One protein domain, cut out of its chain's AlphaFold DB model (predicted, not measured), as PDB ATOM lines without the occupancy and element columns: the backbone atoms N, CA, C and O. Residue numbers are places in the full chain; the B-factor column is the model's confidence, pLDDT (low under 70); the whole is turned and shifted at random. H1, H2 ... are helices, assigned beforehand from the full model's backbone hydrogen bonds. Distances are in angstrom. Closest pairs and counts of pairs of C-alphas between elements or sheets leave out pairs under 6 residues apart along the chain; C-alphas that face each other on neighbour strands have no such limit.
ATOM      1  N   GLU A  14     -46.822  21.372  10.807       90.44
ATOM      2  CA  GLU A  14     -47.609  20.204  11.203       90.44
ATOM      3  C   GLU A  14     -49.101  20.536  11.336       90.44
ATOM      4  O   GLU A  14     -49.932  19.891  10.700       90.44
ATOM      5  N   LYS A  15     -49.453  21.593  12.088       90.56
ATOM      6  CA  LYS A  15     -50.854  22.015  12.231       90.56
ATOM      7  C   LYS A  15     -51.433  22.485  10.904       90.56
ATOM      8  O   LYS A  15     -52.583  22.181  10.611       90.56
ATOM      9  N   PHE A  16     -50.658  23.203  10.092       91.00
ATOM     10  CA  PHE A  16     -51.111  23.582   8.757       91.00
ATOM     11  C   PHE A  16     -51.452  22.346   7.919       91.00
ATOM     12  O   PHE A  16     -52.540  22.276   7.359       91.00
ATOM     13  N   ASN A  17     -50.571  21.345   7.889       90.75
ATOM     14  CA  ASN A  17     -50.799  20.106   7.147       90.75
ATOM     15  C   ASN A  17     -51.997  19.309   7.673       90.75
ATOM     16  O   ASN A  17     -52.715  18.727   6.863       90.75
ATOM     17  N   LEU A  18     -52.229  19.323   8.988       91.69
ATOM     18  CA  LEU A  18     -53.384  18.686   9.619       91.69
ATOM     19  C   LEU A  18     -54.709  19.329   9.180       91.69
ATOM     20  O   LEU A  18     -55.634  18.621   8.805       91.69
ATOM     21  N   TYR A  19     -54.792  20.664   9.185       88.88
ATOM     22  CA  TYR A  19     -56.051  21.386   8.945       88.88
ATOM     23  C   TYR A  19     -56.258  21.854   7.501       88.88
ATOM     24  O   TYR A  19     -57.339  22.336   7.165       88.88
ATOM     25  N   ARG A  20     -55.260  21.738   6.614       85.75
ATOM     26  CA  ARG A  20     -55.342  22.294   5.247       85.75
ATOM     27  C   ARG A  20     -56.565  21.817   4.460       85.75
ATOM     28  O   ARG A  20     -57.087  22.571   3.650       85.75
ATOM     29  N   THR A  21     -57.023  20.585   4.689       84.12
ATOM     30  CA  THR A  21     -58.187  20.008   3.998       84.12
ATOM     31  C   THR A  21     -59.513  20.560   4.509       84.12
ATOM     32  O   THR A  21     -60.484  20.592   3.761       84.12
ATOM     33  N   GLU A  22     -59.563  21.020   5.760       85.69
ATOM     34  CA  GLU A  22     -60.746  21.649   6.365       85.69
ATOM     35  C   GLU A  22     -60.899  23.117   5.938       85.69
ATOM     36  O   GLU A  22     -61.981  23.693   6.004       85.69
ATOM     37  N   LEU A  23     -59.814  23.725   5.452       80.12
ATOM     38  CA  LEU A  23     -59.757  25.109   4.977       80.12
ATOM     39  C   LEU A  23     -60.146  25.260   3.490       80.12
ATOM     40  O   LEU A  23     -59.862  26.290   2.879       80.12
ATOM     41  N   SER A  24     -60.815  24.250   2.927       66.38
ATOM     42  CA  SER A  24     -61.019  23.950   1.496       66.38
ATOM     43  C   SER A  24     -61.575  25.061   0.597       66.38
ATOM     44  O   SER A  24     -61.498  24.939  -0.623       66.38
ATOM     45  N   ASN A  25     -62.093  26.153   1.154       72.62
ATOM     46  CA  ASN A  25     -62.641  27.263   0.375       72.62
ATOM     47  C   ASN A  25     -61.597  28.335   0.008       72.62
ATOM     48  O   ASN A  25     -61.922  29.255  -0.742       72.62
ATOM     49  N   ILE A  26     -60.371  28.265   0.550       79.38
ATOM     50  CA  ILE A  26     -59.297  29.240   0.300       79.38
ATOM     51  C   ILE A  26     -57.960  28.510   0.163       79.38
ATOM     52  O   ILE A  26     -57.496  27.856   1.097       79.38
ATOM     53  N   GLU A  27     -57.299  28.673  -0.984       81.00
ATOM     54  CA  GLU A  27     -55.938  28.175  -1.166       81.00
ATOM     55  C   GLU A  27     -54.935  29.047  -0.403       81.00
ATOM     56  O   GLU A  27     -54.764  30.239  -0.669       81.00
ATOM     57  N   PHE A  28     -54.241  28.435   0.554       88.00
ATOM     58  CA  PHE A  28     -53.120  29.053   1.248       88.00
ATOM     59  C   PHE A  28     -51.802  28.656   0.591       88.00
ATOM     60  O   PHE A  28     -51.570  27.487   0.288       88.00
ATOM     61  N   ARG A  29     -50.895  29.626   0.455       89.50
ATOM     62  CA  ARG A  29     -49.497  29.391   0.079       89.50
ATOM     63  C   ARG A  29     -48.576  29.644   1.266       89.50
ATOM     64  O   ARG A  29     -48.787  30.588   2.027       89.50
ATOM     65  N   ILE A  30     -47.530  28.836   1.390       92.00
ATOM     66  CA  ILE A  30     -46.472  29.050   2.380       92.00
ATOM     67  C   ILE A  30     -45.550  30.153   1.846       92.00
ATOM     68  O   ILE A  30     -44.945  29.994   0.790       92.00
ATOM     69  N   LEU A  31     -45.477  31.282   2.557       94.19
ATOM     70  CA  LEU A  31     -44.604  32.406   2.188       94.19
ATOM     71  C   LEU A  31     -43.167  32.210   2.681       94.19
ATOM     72  O   LEU A  31     -42.224  32.652   2.031       94.19
ATOM     73  N   PHE A  32     -43.010  31.578   3.843       92.69
ATOM     74  CA  PHE A  32     -41.729  31.354   4.498       92.69
ATOM     75  C   PHE A  32     -41.839  30.179   5.473       92.69
ATOM     76  O   PHE A  32     -42.860  30.030   6.147       92.69
ATOM     77  N   THR A  33     -40.767  29.397   5.575       92.50
ATOM     78  CA  THR A  33     -40.584  28.365   6.599       92.50
ATOM     79  C   THR A  33     -39.260  28.640   7.289       92.50
ATOM     80  O   THR A  33     -38.239  28.776   6.616       92.50
ATOM     81  N   ASP A  34     -39.277  28.724   8.617       88.56
ATOM     82  CA  ASP A  34     -38.046  28.819   9.395       88.56
ATOM     83  C   ASP A  34     -37.258  27.505   9.250       88.56
ATOM     84  O   ASP A  34     -37.809  26.444   9.557       88.56
ATOM     85  N   PRO A  35     -36.011  27.532   8.746       87.25
ATOM     86  CA  PRO A  35     -35.213  26.323   8.592       87.25
ATOM     87  C   PRO A  35     -34.697  25.773   9.927       87.25
ATOM     88  O   PRO A  35     -34.205  24.646   9.961       87.25
ATOM     89  N   GLN A  36     -34.748  26.552  11.013       87.50
ATOM     90  CA  GLN A  36     -34.263  26.097  12.310       87.50
ATOM     91  C   GLN A  36     -35.307  25.238  13.019       87.50
ATOM     92  O   GLN A  36     -36.467  25.616  13.172       87.50
ATOM     93  N   ASN A  37     -34.862  24.080  13.505       82.06
ATOM     94  CA  ASN A  37     -35.695  23.225  14.336       82.06
ATOM     95  C   ASN A  37     -35.950  23.891  15.689       82.06
ATOM     96  O   ASN A  37     -35.034  24.406  16.334       82.06
ATOM     97  N   ILE A  38     -37.200  23.830  16.142       85.06
ATOM     98  CA  ILE A  38     -37.550  24.222  17.504       85.06
ATOM     99  C   ILE A  38     -37.119  23.077  18.434       85.06
ATOM    100  O   ILE A  38     -37.546  21.940  18.212       85.06
ATOM    101  N   PRO A  39     -36.274  23.336  19.450       89.62
ATOM    102  CA  PRO A  39     -35.862  22.306  20.396       89.62
ATOM    103  C   PRO A  39     -37.074  21.744  21.151       89.62
ATOM    104  O   PRO A  39     -38.012  22.477  21.475       89.62
ATOM    105  N   LEU A  40     -37.042  20.444  21.454       89.00
ATOM    106  CA  LEU A  40     -38.046  19.813  22.313       89.00
ATOM    107  C   LEU A  40     -38.047  20.458  23.703       89.00
ATOM    108  O   LEU A  40     -37.021  20.951  24.169       89.00
ATOM    109  N   GLY A  41     -39.193  20.406  24.383       89.94
ATOM    110  CA  GLY A  41     -39.293  20.836  25.775       89.94
ATOM    111  C   GLY A  41     -38.439  19.973  26.708       89.94
ATOM    112  O   GLY A  41     -38.227  18.789  26.462       89.94
ATOM    113  N   ALA A  42     -37.969  20.567  27.806       91.75
ATOM    114  CA  ALA A  42     -37.197  19.878  28.835       91.75
ATOM    115  C   ALA A  42     -37.873  19.994  30.205       91.75
ATOM    116  O   ALA A  42     -38.444  21.030  30.547       91.75
ATOM    117  N   VAL A  43     -37.756  18.941  31.017       90.56
ATOM    118  CA  VAL A  43     -38.155  18.974  32.430       90.56
ATOM    119  C   VAL A  43     -36.960  19.414  33.266       90.56
ATOM    120  O   VAL A  43     -35.890  18.809  33.216       90.56
ATOM    121  N   LEU A  44     -37.141  20.487  34.033       91.31
ATOM    122  CA  LEU A  44     -36.090  21.085  34.849       91.31
ATOM    123  C   LEU A  44     -36.305  20.754  36.325       91.31
ATOM    124  O   LEU A  44     -37.406  20.901  36.854       91.31
ATOM    125  N   ILE A  45     -35.229  20.364  37.004       93.12
ATOM    126  CA  ILE A  45     -35.217  20.175  38.456       93.12
ATOM    127  C   ILE A  45     -34.556  21.402  39.076       93.12
ATOM    128  O   ILE A  45     -33.472  21.810  38.660       93.12
ATOM    129  N   SER A  46     -35.211  22.008  40.067       94.94
ATOM    130  CA  SER A  46     -34.639  23.158  40.764       94.94
ATOM    131  C   SER A  46     -33.340  22.760  41.475       94.94
ATOM    132  O   SER A  46     -33.344  21.764  42.203       94.94
ATOM    133  N   PRO A  47     -32.266  23.566  41.385       95.06
ATOM    134  CA  PRO A  47     -31.021  23.288  42.101       95.06
ATOM    135  C   PRO A  47     -31.174  23.364  43.631       95.06
ATOM    136  O   PRO A  47     -30.269  22.970  44.355       95.06
ATOM    137  N   LYS A  48     -32.312  23.867  44.134       97.00
ATOM    138  CA  LYS A  48     -32.642  23.908  45.569       97.00
ATOM    139  C   LYS A  48     -33.119  22.562  46.120       97.00
ATOM    140  O   LYS A  48     -33.234  22.413  47.333       97.00
ATOM    141  N   VAL A  49     -33.451  21.606  45.253       96.69
ATOM    142  CA  VAL A  49     -33.789  20.241  45.665       96.69
ATOM    143  C   VAL A  49     -32.504  19.549  46.109       96.69
ATOM    144  O   VAL A  49     -31.481  19.664  45.443       96.69
ATOM    145  N   GLU A  50     -32.545  18.840  47.232       97.81
ATOM    146  CA  GLU A  50     -31.396  18.081  47.734       97.81
ATOM    147  C   GLU A  50     -30.893  17.071  46.677       97.81
ATOM    148  O   GLU A  50     -31.693  16.475  45.956       97.81
ATOM    149  N   ALA A  51     -29.571  16.922  46.540       96.44
ATOM    150  CA  ALA A  51     -28.943  16.240  45.406       96.44
ATOM    151  C   ALA A  51     -29.390  14.778  45.237       96.44
ATOM    152  O   ALA A  51     -29.703  14.367  44.118       96.44
ATOM    153  N   ASN A  52     -29.505  14.011  46.327       97.12
ATOM    154  CA  ASN A  52     -29.980  12.626  46.256       97.12
ATOM    155  C   ASN A  52     -31.431  12.555  45.769       97.12
ATOM    156  O   ASN A  52     -31.788  11.668  44.994       97.12
ATOM    157  N   ARG A  53     -32.274  13.519  46.156       96.94
ATOM    158  CA  ARG A  53     -33.640  13.634  45.618       96.94
ATOM    159  C   ARG A  53     -33.663  14.003  44.140       96.94
ATOM    160  O   ARG A  53     -34.523  13.497  43.427       96.94
ATOM    161  N   GLN A  54     -32.752  14.857  43.669       96.81
ATOM    162  CA  GLN A  54     -32.658  15.152  42.235       96.81
ATOM    163  C   GLN A  54     -32.355  13.881  41.439       96.81
ATOM    164  O   GLN A  54     -33.006  13.628  40.427       96.81
ATOM    165  N   GLU A  55     -31.408  13.072  41.913       95.44
ATOM    166  CA  GLU A  55     -31.038  11.817  41.254       95.44
ATOM    167  C   GLU A  55     -32.178  10.797  41.300       95.44
ATOM    168  O   GLU A  55     -32.507  10.182  40.288       95.44
ATOM    169  N   LEU A  56     -32.870  10.694  42.438       96.38
ATOM    170  CA  LEU A  56     -34.055   9.849  42.568       96.38
ATOM    171  C   LEU A  56     -35.140  10.223  41.546       96.38
ATOM    172  O   LEU A  56     -35.695   9.334  40.900       96.38
ATOM    173  N   ILE A  57     -35.419  11.521  41.374       94.69
ATOM    174  CA  ILE A  57     -36.378  12.021  40.376       94.69
ATOM    175  C   ILE A  57     -35.914  11.648  38.964       94.69
ATOM    176  O   ILE A  57     -36.708  11.119  38.189       94.69
ATOM    177  N   ARG A  58     -34.635  11.877  38.631       92.81
ATOM    178  CA  ARG A  58     -34.084  11.521  37.312       92.81
ATOM    179  C   ARG A  58     -34.247  10.034  37.023       92.81
ATOM    180  O   ARG A  58     -34.678   9.695  35.926       92.81
ATOM    181  N   ASN A  59     -33.956   9.167  37.989       94.38
ATOM    182  CA  ASN A  59     -34.067   7.721  37.811       94.38
ATOM    183  C   ASN A  59     -35.516   7.285  37.593       94.38
ATOM    184  O   ASN A  59     -35.792   6.613  36.606       94.38
ATOM    185  N   HIS A  60     -36.463   7.785  38.392       93.56
ATOM    186  CA  HIS A  60     -37.887   7.490  38.186       93.56
ATOM    187  C   HIS A  60     -38.390   7.944  36.811       93.56
ATOM    188  O   HIS A  60     -39.180   7.250  36.178       93.56
ATOM    189  N   MET A  61     -37.930   9.102  36.327       92.38
ATOM    190  CA  MET A  61     -38.304   9.585  34.997       92.38
ATOM    191  C   MET A  61     -37.677   8.754  33.870       92.38
ATOM    192  O   MET A  61     -38.302   8.575  32.829       92.38
ATOM    193  N   LYS A  62     -36.452   8.251  34.050       91.31
ATOM    194  CA  LYS A  62     -35.777   7.376  33.075       91.31
ATOM    195  C   LYS A  62     -36.395   5.980  33.015       91.31
ATOM    196  O   LYS A  62     -36.454   5.398  31.939       91.31
ATOM    197  N   GLU A  63     -36.843   5.471  34.156       93.88
ATOM    198  CA  GLU A  63     -37.437   4.138  34.324       93.88
ATOM    199  C   GLU A  63     -38.956   4.126  34.086       93.88
ATOM    200  O   GLU A  63     -39.628   3.134  34.374       93.88
ATOM    201  N   ALA A  64     -39.517   5.222  33.564       90.75
ATOM    202  CA  ALA A  64     -40.938   5.314  33.274       90.75
ATOM    203  C   ALA A  64     -41.395   4.167  32.344       90.75
ATOM    204  O   ALA A  64     -40.684   3.818  31.397       90.75
ATOM    205  N   PRO A  65     -42.586   3.579  32.568       93.12
ATOM    206  CA  PRO A  65     -43.106   2.531  31.698       93.12
ATOM    207  C   PRO A  65     -43.247   3.002  30.247       93.12
ATOM    208  O   PRO A  65     -43.677   4.128  29.991       93.12
ATOM    209  N   LEU A  66     -42.962   2.115  29.288       90.25
ATOM    210  CA  LEU A  66     -43.020   2.444  27.858       90.25
ATOM    211  C   LEU A  66     -44.404   2.947  27.417       90.25
ATOM    212  O   LEU A  66     -44.485   3.860  26.601       90.25
ATOM    213  N   SER A  67     -45.481   2.386  27.979       93.19
ATOM    214  CA  SER A  67     -46.852   2.832  27.703       93.19
ATOM    215  C   SER A  67     -47.056   4.303  28.060       93.19
ATOM    216  O   SER A  67     -47.593   5.059  27.256       93.19
ATOM    217  N   LEU A  68     -46.558   4.722  29.227       91.19
ATOM    218  CA  LEU A  68     -46.637   6.105  29.683       91.19
ATOM    219  C   LEU A  68     -45.771   7.020  28.812       91.19
ATOM    220  O   LEU A  68     -46.222   8.086  28.410       91.19
ATOM    221  N   ILE A  69     -44.548   6.591  28.486       91.75
ATOM    222  CA  ILE A  69     -43.626   7.327  27.609       91.75
ATOM    223  C   ILE A  69     -44.267   7.634  26.250       91.75
ATOM    224  O   ILE A  69     -44.191   8.770  25.783       91.75
ATOM    225  N   GLN A  70     -44.906   6.641  25.629       89.94
ATOM    226  CA  GLN A  70     -45.547   6.791  24.320       89.94
ATOM    227  C   GLN A  70     -46.778   7.697  24.374       89.94
ATOM    228  O   GLN A  70     -46.989   8.483  23.457       89.94
ATOM    229  N   GLU A  71     -47.564   7.611  25.447       91.62
ATOM    230  CA  GLU A  71     -48.754   8.440  25.642       91.62
ATOM    231  C   GLU A  71     -48.402   9.926  25.799       91.62
ATOM    232  O   GLU A  71     -49.040  10.783  25.190       91.62
ATOM    233  N   VAL A  72     -47.371  10.238  26.592       89.62
ATOM    234  CA  VAL A  72     -47.011  11.630  26.919       89.62
ATOM    235  C   VAL A  72     -45.925  12.215  26.012       89.62
ATOM    236  O   VAL A  72     -45.619  13.402  26.114       89.62
ATOM    237  N   GLY A  73     -45.313  11.400  25.148       89.25
ATOM    238  CA  GLY A  73     -44.248  11.821  24.234       89.25
ATOM    239  C   GLY A  73     -42.940  12.227  24.926       89.25
ATOM    240  O   GLY A  73     -42.183  13.032  24.386       89.25
ATOM    241  N   TYR A  74     -42.670  11.715  26.132       90.62
ATOM    242  CA  TYR A  74     -41.434  12.009  26.863       90.62
ATOM    243  C   TYR A  74     -40.259  11.202  26.304       90.62
ATOM    244  O   TYR A  74     -40.391  10.014  26.041       90.62
ATOM    245  N   VAL A  75     -39.081  11.815  26.166       90.12
ATOM    246  CA  VAL A  75     -37.876  11.120  25.691       90.12
ATOM    247  C   VAL A  75     -36.950  10.837  26.879       90.12
ATOM    248  O   VAL A  75     -36.215  11.733  27.308       90.12
ATOM    249  N   PRO A  76     -36.964   9.615  27.448       88.31
ATOM    250  CA  PRO A  76     -36.035   9.261  28.513       88.31
ATOM    251  C   PRO A  76     -34.604   9.233  27.970       88.31
ATOM    252  O   PRO A  76     -34.356   8.741  26.873       88.31
ATOM    253  N   ASN A  77     -33.651   9.732  28.760       85.06
ATOM    254  CA  ASN A  77     -32.230   9.805  28.392       85.06
ATOM    255  C   ASN A  77     -31.929  10.631  27.125       85.06
ATOM    256  O   ASN A  77     -30.887  10.428  26.509       85.06
ATOM    257  N   GLY A  78     -32.812  11.557  26.737       85.62
ATOM    258  CA  GLY A  78     -32.503  12.530  25.691       85.62
ATOM    259  C   GLY A  78     -31.412  13.511  26.126       85.62
ATOM    260  O   GLY A  78     -31.293  13.840  27.312       85.62
ATOM    261  N   ASP A  79     -30.637  13.998  25.159       87.81
ATOM    262  CA  ASP A  79     -29.705  15.099  25.384       87.81
ATOM    263  C   ASP A  79     -30.452  16.364  25.819       87.81
ATOM    264  O   ASP A  79     -31.619  16.582  25.476       87.81
ATOM    265  N   VAL A  80     -29.768  17.228  26.574       87.88
ATOM    266  CA  VAL A  80     -30.325  18.533  26.946       87.88
ATOM    267  C   VAL A  80     -30.505  19.363  25.667       87.88
ATOM    268  O   VAL A  80     -29.511  19.612  24.982       87.88
ATOM    269  N   PRO A  81     -31.731  19.816  25.338       92.19
ATOM    270  CA  PRO A  81     -31.958  20.581  24.119       92.19
ATOM    271  C   PRO A  81     -31.191  21.907  24.129       92.19
ATOM    272  O   PRO A  81     -31.139  22.597  25.151       92.19
ATOM    273  N   ASP A  82     -30.630  22.288  22.980       92.06
ATOM    274  CA  ASP A  82     -30.014  23.601  22.806       92.06
ATOM    275  C   ASP A  82     -31.084  24.668  22.525       92.06
ATOM    276  O   ASP A  82     -31.757  24.659  21.494       92.06
ATOM    277  N   TYR A  83     -31.222  25.618  23.449       93.75
ATOM    278  CA  TYR A  83     -32.175  26.721  23.355       93.75
ATOM    279  C   TYR A  83     -31.574  28.027  22.810       93.75
ATOM    280  O   TYR A  83     -32.288  29.032  22.777       93.75
ATOM    281  N   GLN A  84     -30.305  28.070  22.375       93.69
ATOM    282  CA  GLN A  84     -29.660  29.319  21.927       93.69
ATOM    283  C   GLN A  84     -30.449  30.032  20.825       93.69
ATOM    284  O   GLN A  84     -30.641  31.251  20.891       93.69
ATOM    285  N   TYR A  85     -30.973  29.285  19.848       91.62
ATOM    286  CA  TYR A  85     -31.797  29.873  18.796       91.62
ATOM    287  C   TYR A  85     -33.067  30.519  19.359       91.62
ATOM    288  O   TYR A  85     -33.317  31.701  19.114       91.62
ATOM    289  N   MET A  86     -33.825  29.794  20.185       92.19
ATOM    290  CA  MET A  86     -35.062  30.302  20.784       92.19
ATOM    291  C   MET A  86     -34.802  31.529  21.670       92.19
ATOM    292  O   MET A  86     -35.536  32.515  21.603       92.19
ATOM    293  N   ILE A  87     -33.703  31.523  22.429       93.38
ATOM    294  CA  ILE A  87     -33.238  32.681  23.205       93.38
ATOM    295  C   ILE A  87     -32.970  33.878  22.281       93.38
ATOM    296  O   ILE A  87     -33.354  35.003  22.609       93.38
ATOM    297  N   SER A  88     -32.336  33.667  21.125       91.81
ATOM    298  CA  SER A  88     -32.062  34.737  20.156       91.81
ATOM    299  C   SER A  88     -33.344  35.345  19.569       91.81
ATOM    300  O   SER A  88     -33.437  36.568  19.429       91.81
ATOM    301  N   VAL A  89     -34.358  34.514  19.305       90.06
ATOM    302  CA  VAL A  89     -35.677  34.953  18.827       90.06
ATOM    303  C   VAL A  89     -36.366  35.795  19.895       90.06
ATOM    304  O   VAL A  89     -36.790  36.915  19.607       90.06
ATOM    305  N   VAL A  90     -36.408  35.321  21.146       91.56
ATOM    306  CA  VAL A  90     -37.007  36.066  22.268       91.56
ATOM    307  C   VAL A  90     -36.321  37.414  22.463       91.56
ATOM    308  O   VAL A  90     -37.007  38.425  22.610       91.56
ATOM    309  N   LYS A  91     -34.983  37.469  22.410       92.38
ATOM    310  CA  LYS A  91     -34.231  38.732  22.509       92.38
ATOM    311  C   LYS A  91     -34.643  39.724  21.420       92.38
ATOM    312  O   LYS A  91     -34.924  40.877  21.737       92.38
ATOM    313  N   ARG A  92     -34.741  39.269  20.167       88.31
ATOM    314  CA  ARG A  92     -35.160  40.102  19.026       88.31
ATOM    315  C   ARG A  92     -36.595  40.608  19.172       88.31
ATOM    316  O   ARG A  92     -36.862  41.777  18.918       88.31
ATOM    317  N   VAL A  93     -37.522  39.752  19.593       87.44
ATOM    318  CA  VAL A  93     -38.929  40.147  19.774       87.44
ATOM    319  C   VAL A  93     -39.076  41.111  20.949       87.44
ATOM    320  O   VAL A  93     -39.770  42.117  20.835       87.44
ATOM    321  N   THR A  94     -38.370  40.865  22.053       87.44
ATOM    322  CA  THR A  94     -38.405  41.734  23.237       87.44
ATOM    323  C   THR A  94     -37.918  43.145  22.910       87.44
ATOM    324  O   THR A  94     -38.534  44.109  23.354       87.44
ATOM    325  N   SER A  95     -36.876  43.295  22.081       83.44
ATOM    326  CA  SER A  95     -36.425  44.626  21.648       83.44
ATOM    327  C   SER A  95     -37.461  45.376  20.807       83.44
ATOM    328  O   SER A  95     -37.496  46.599  20.834       83.44
ATOM    329  N   LEU A  96     -38.329  44.656  20.091       82.56
ATOM    330  CA  LEU A  96     -39.397  45.252  19.285       82.56
ATOM    331  C   LEU A  96     -40.651  45.572  20.111       82.56
ATOM    332  O   LEU A  96     -41.445  46.418  19.711       82.56
ATOM    333  N   ALA A  97     -40.828  44.931  21.272       82.50
ATOM    334  CA  ALA A  97     -42.022  45.084  22.098       82.50
ATOM    335  C   ALA A  97     -42.250  46.535  22.558       82.50
ATOM    336  O   ALA A  97     -43.391  46.985  22.632       82.50
ATOM    337  N   ALA A  98     -41.172  47.287  22.797       78.69
ATOM    338  CA  ALA A  98     -41.240  48.702  23.162       78.69
ATOM    339  C   ALA A  98     -41.847  49.595  22.060       78.69
ATOM    340  O   ALA A  98     -42.363  50.665  22.360       78.69
ATOM    341  N   HIS A  99     -41.823  49.137  20.805       80.19
ATOM    342  CA  HIS A  99     -42.218  49.899  19.616       80.19
ATOM    343  C   HIS A  99     -43.529  49.402  18.988       80.19
ATOM    344  O   HIS A  99     -43.929  49.857  17.918       80.19
TER     345      HIS A  99
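This is residues 14 to 99 of the 108 residues of an uncharacterized protein of Nostocaceae cyanobacterium (UniProt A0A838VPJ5). This is an open, sprawling model with no packed core: four separate helices, none touching another, with a long link from H1 to H2, a tight one from H2 to H3 and a long one from H3 to H4. H2 and the short H3 follow each other at one end of the longest axis, small H1 is far off towards the other end, and H4 makes an arm whose residues 87 to 97 stick out. Between H1 and H2 runs a long stretch with no named element, residues 20 to 50, whose C-alphas lie 3 to 32 A from the mean of all C-alphas. The printed part has 86 residues, with H1, H2, H3 and H4 in that order and no named strand; the class is all helix, though the named helices hold 39 of the 86 residues, under half. The whole is extended, with a radius of gyration of the C-alphas of 19.3 A, and flat, spanning 56 by 40 by 20 A.

Start at the longest helix, H4, residues 84 to 97, which is apart from H3, residues 66 to 72. Going back along the chain, you find H2, residues 51 to 62, joined to H3 by a tight link of 3 residues, yet the two are apart. H1, residues 14 to 19, is apart from H2, H3 and H4, and H2 is apart from H4. In H1, H2, H3 and H4 every O i to N i+4 pair is within hydrogen-bond range.

Find C-alpha 84 at (-29.660, 29.319, 21.927); from there H4 runs 20.0 A to C-alpha 97 at (-42.022, 45.084, 22.098). H2 runs 16.7 A from Ala 51 to Lys 62, H3 10.1 A from Leu 66 to Val 72. H1 runs 8.8 A from C-alpha 14 at (-47.609, 20.204, 11.203) to Tyr 19.

Look at Asn 25 and Asn 52 for the two C-alphas farthest apart, 58.2 A. The links H1 to H2, 31 residues, and H3 to H4, 11 residues, are long. Residues 21 to 27, 47 to 52 and 87 to 99 stand free. The printed part has no cut; its mean pLDDT is 89.7, and Ser 24 is the one printed residue under 70.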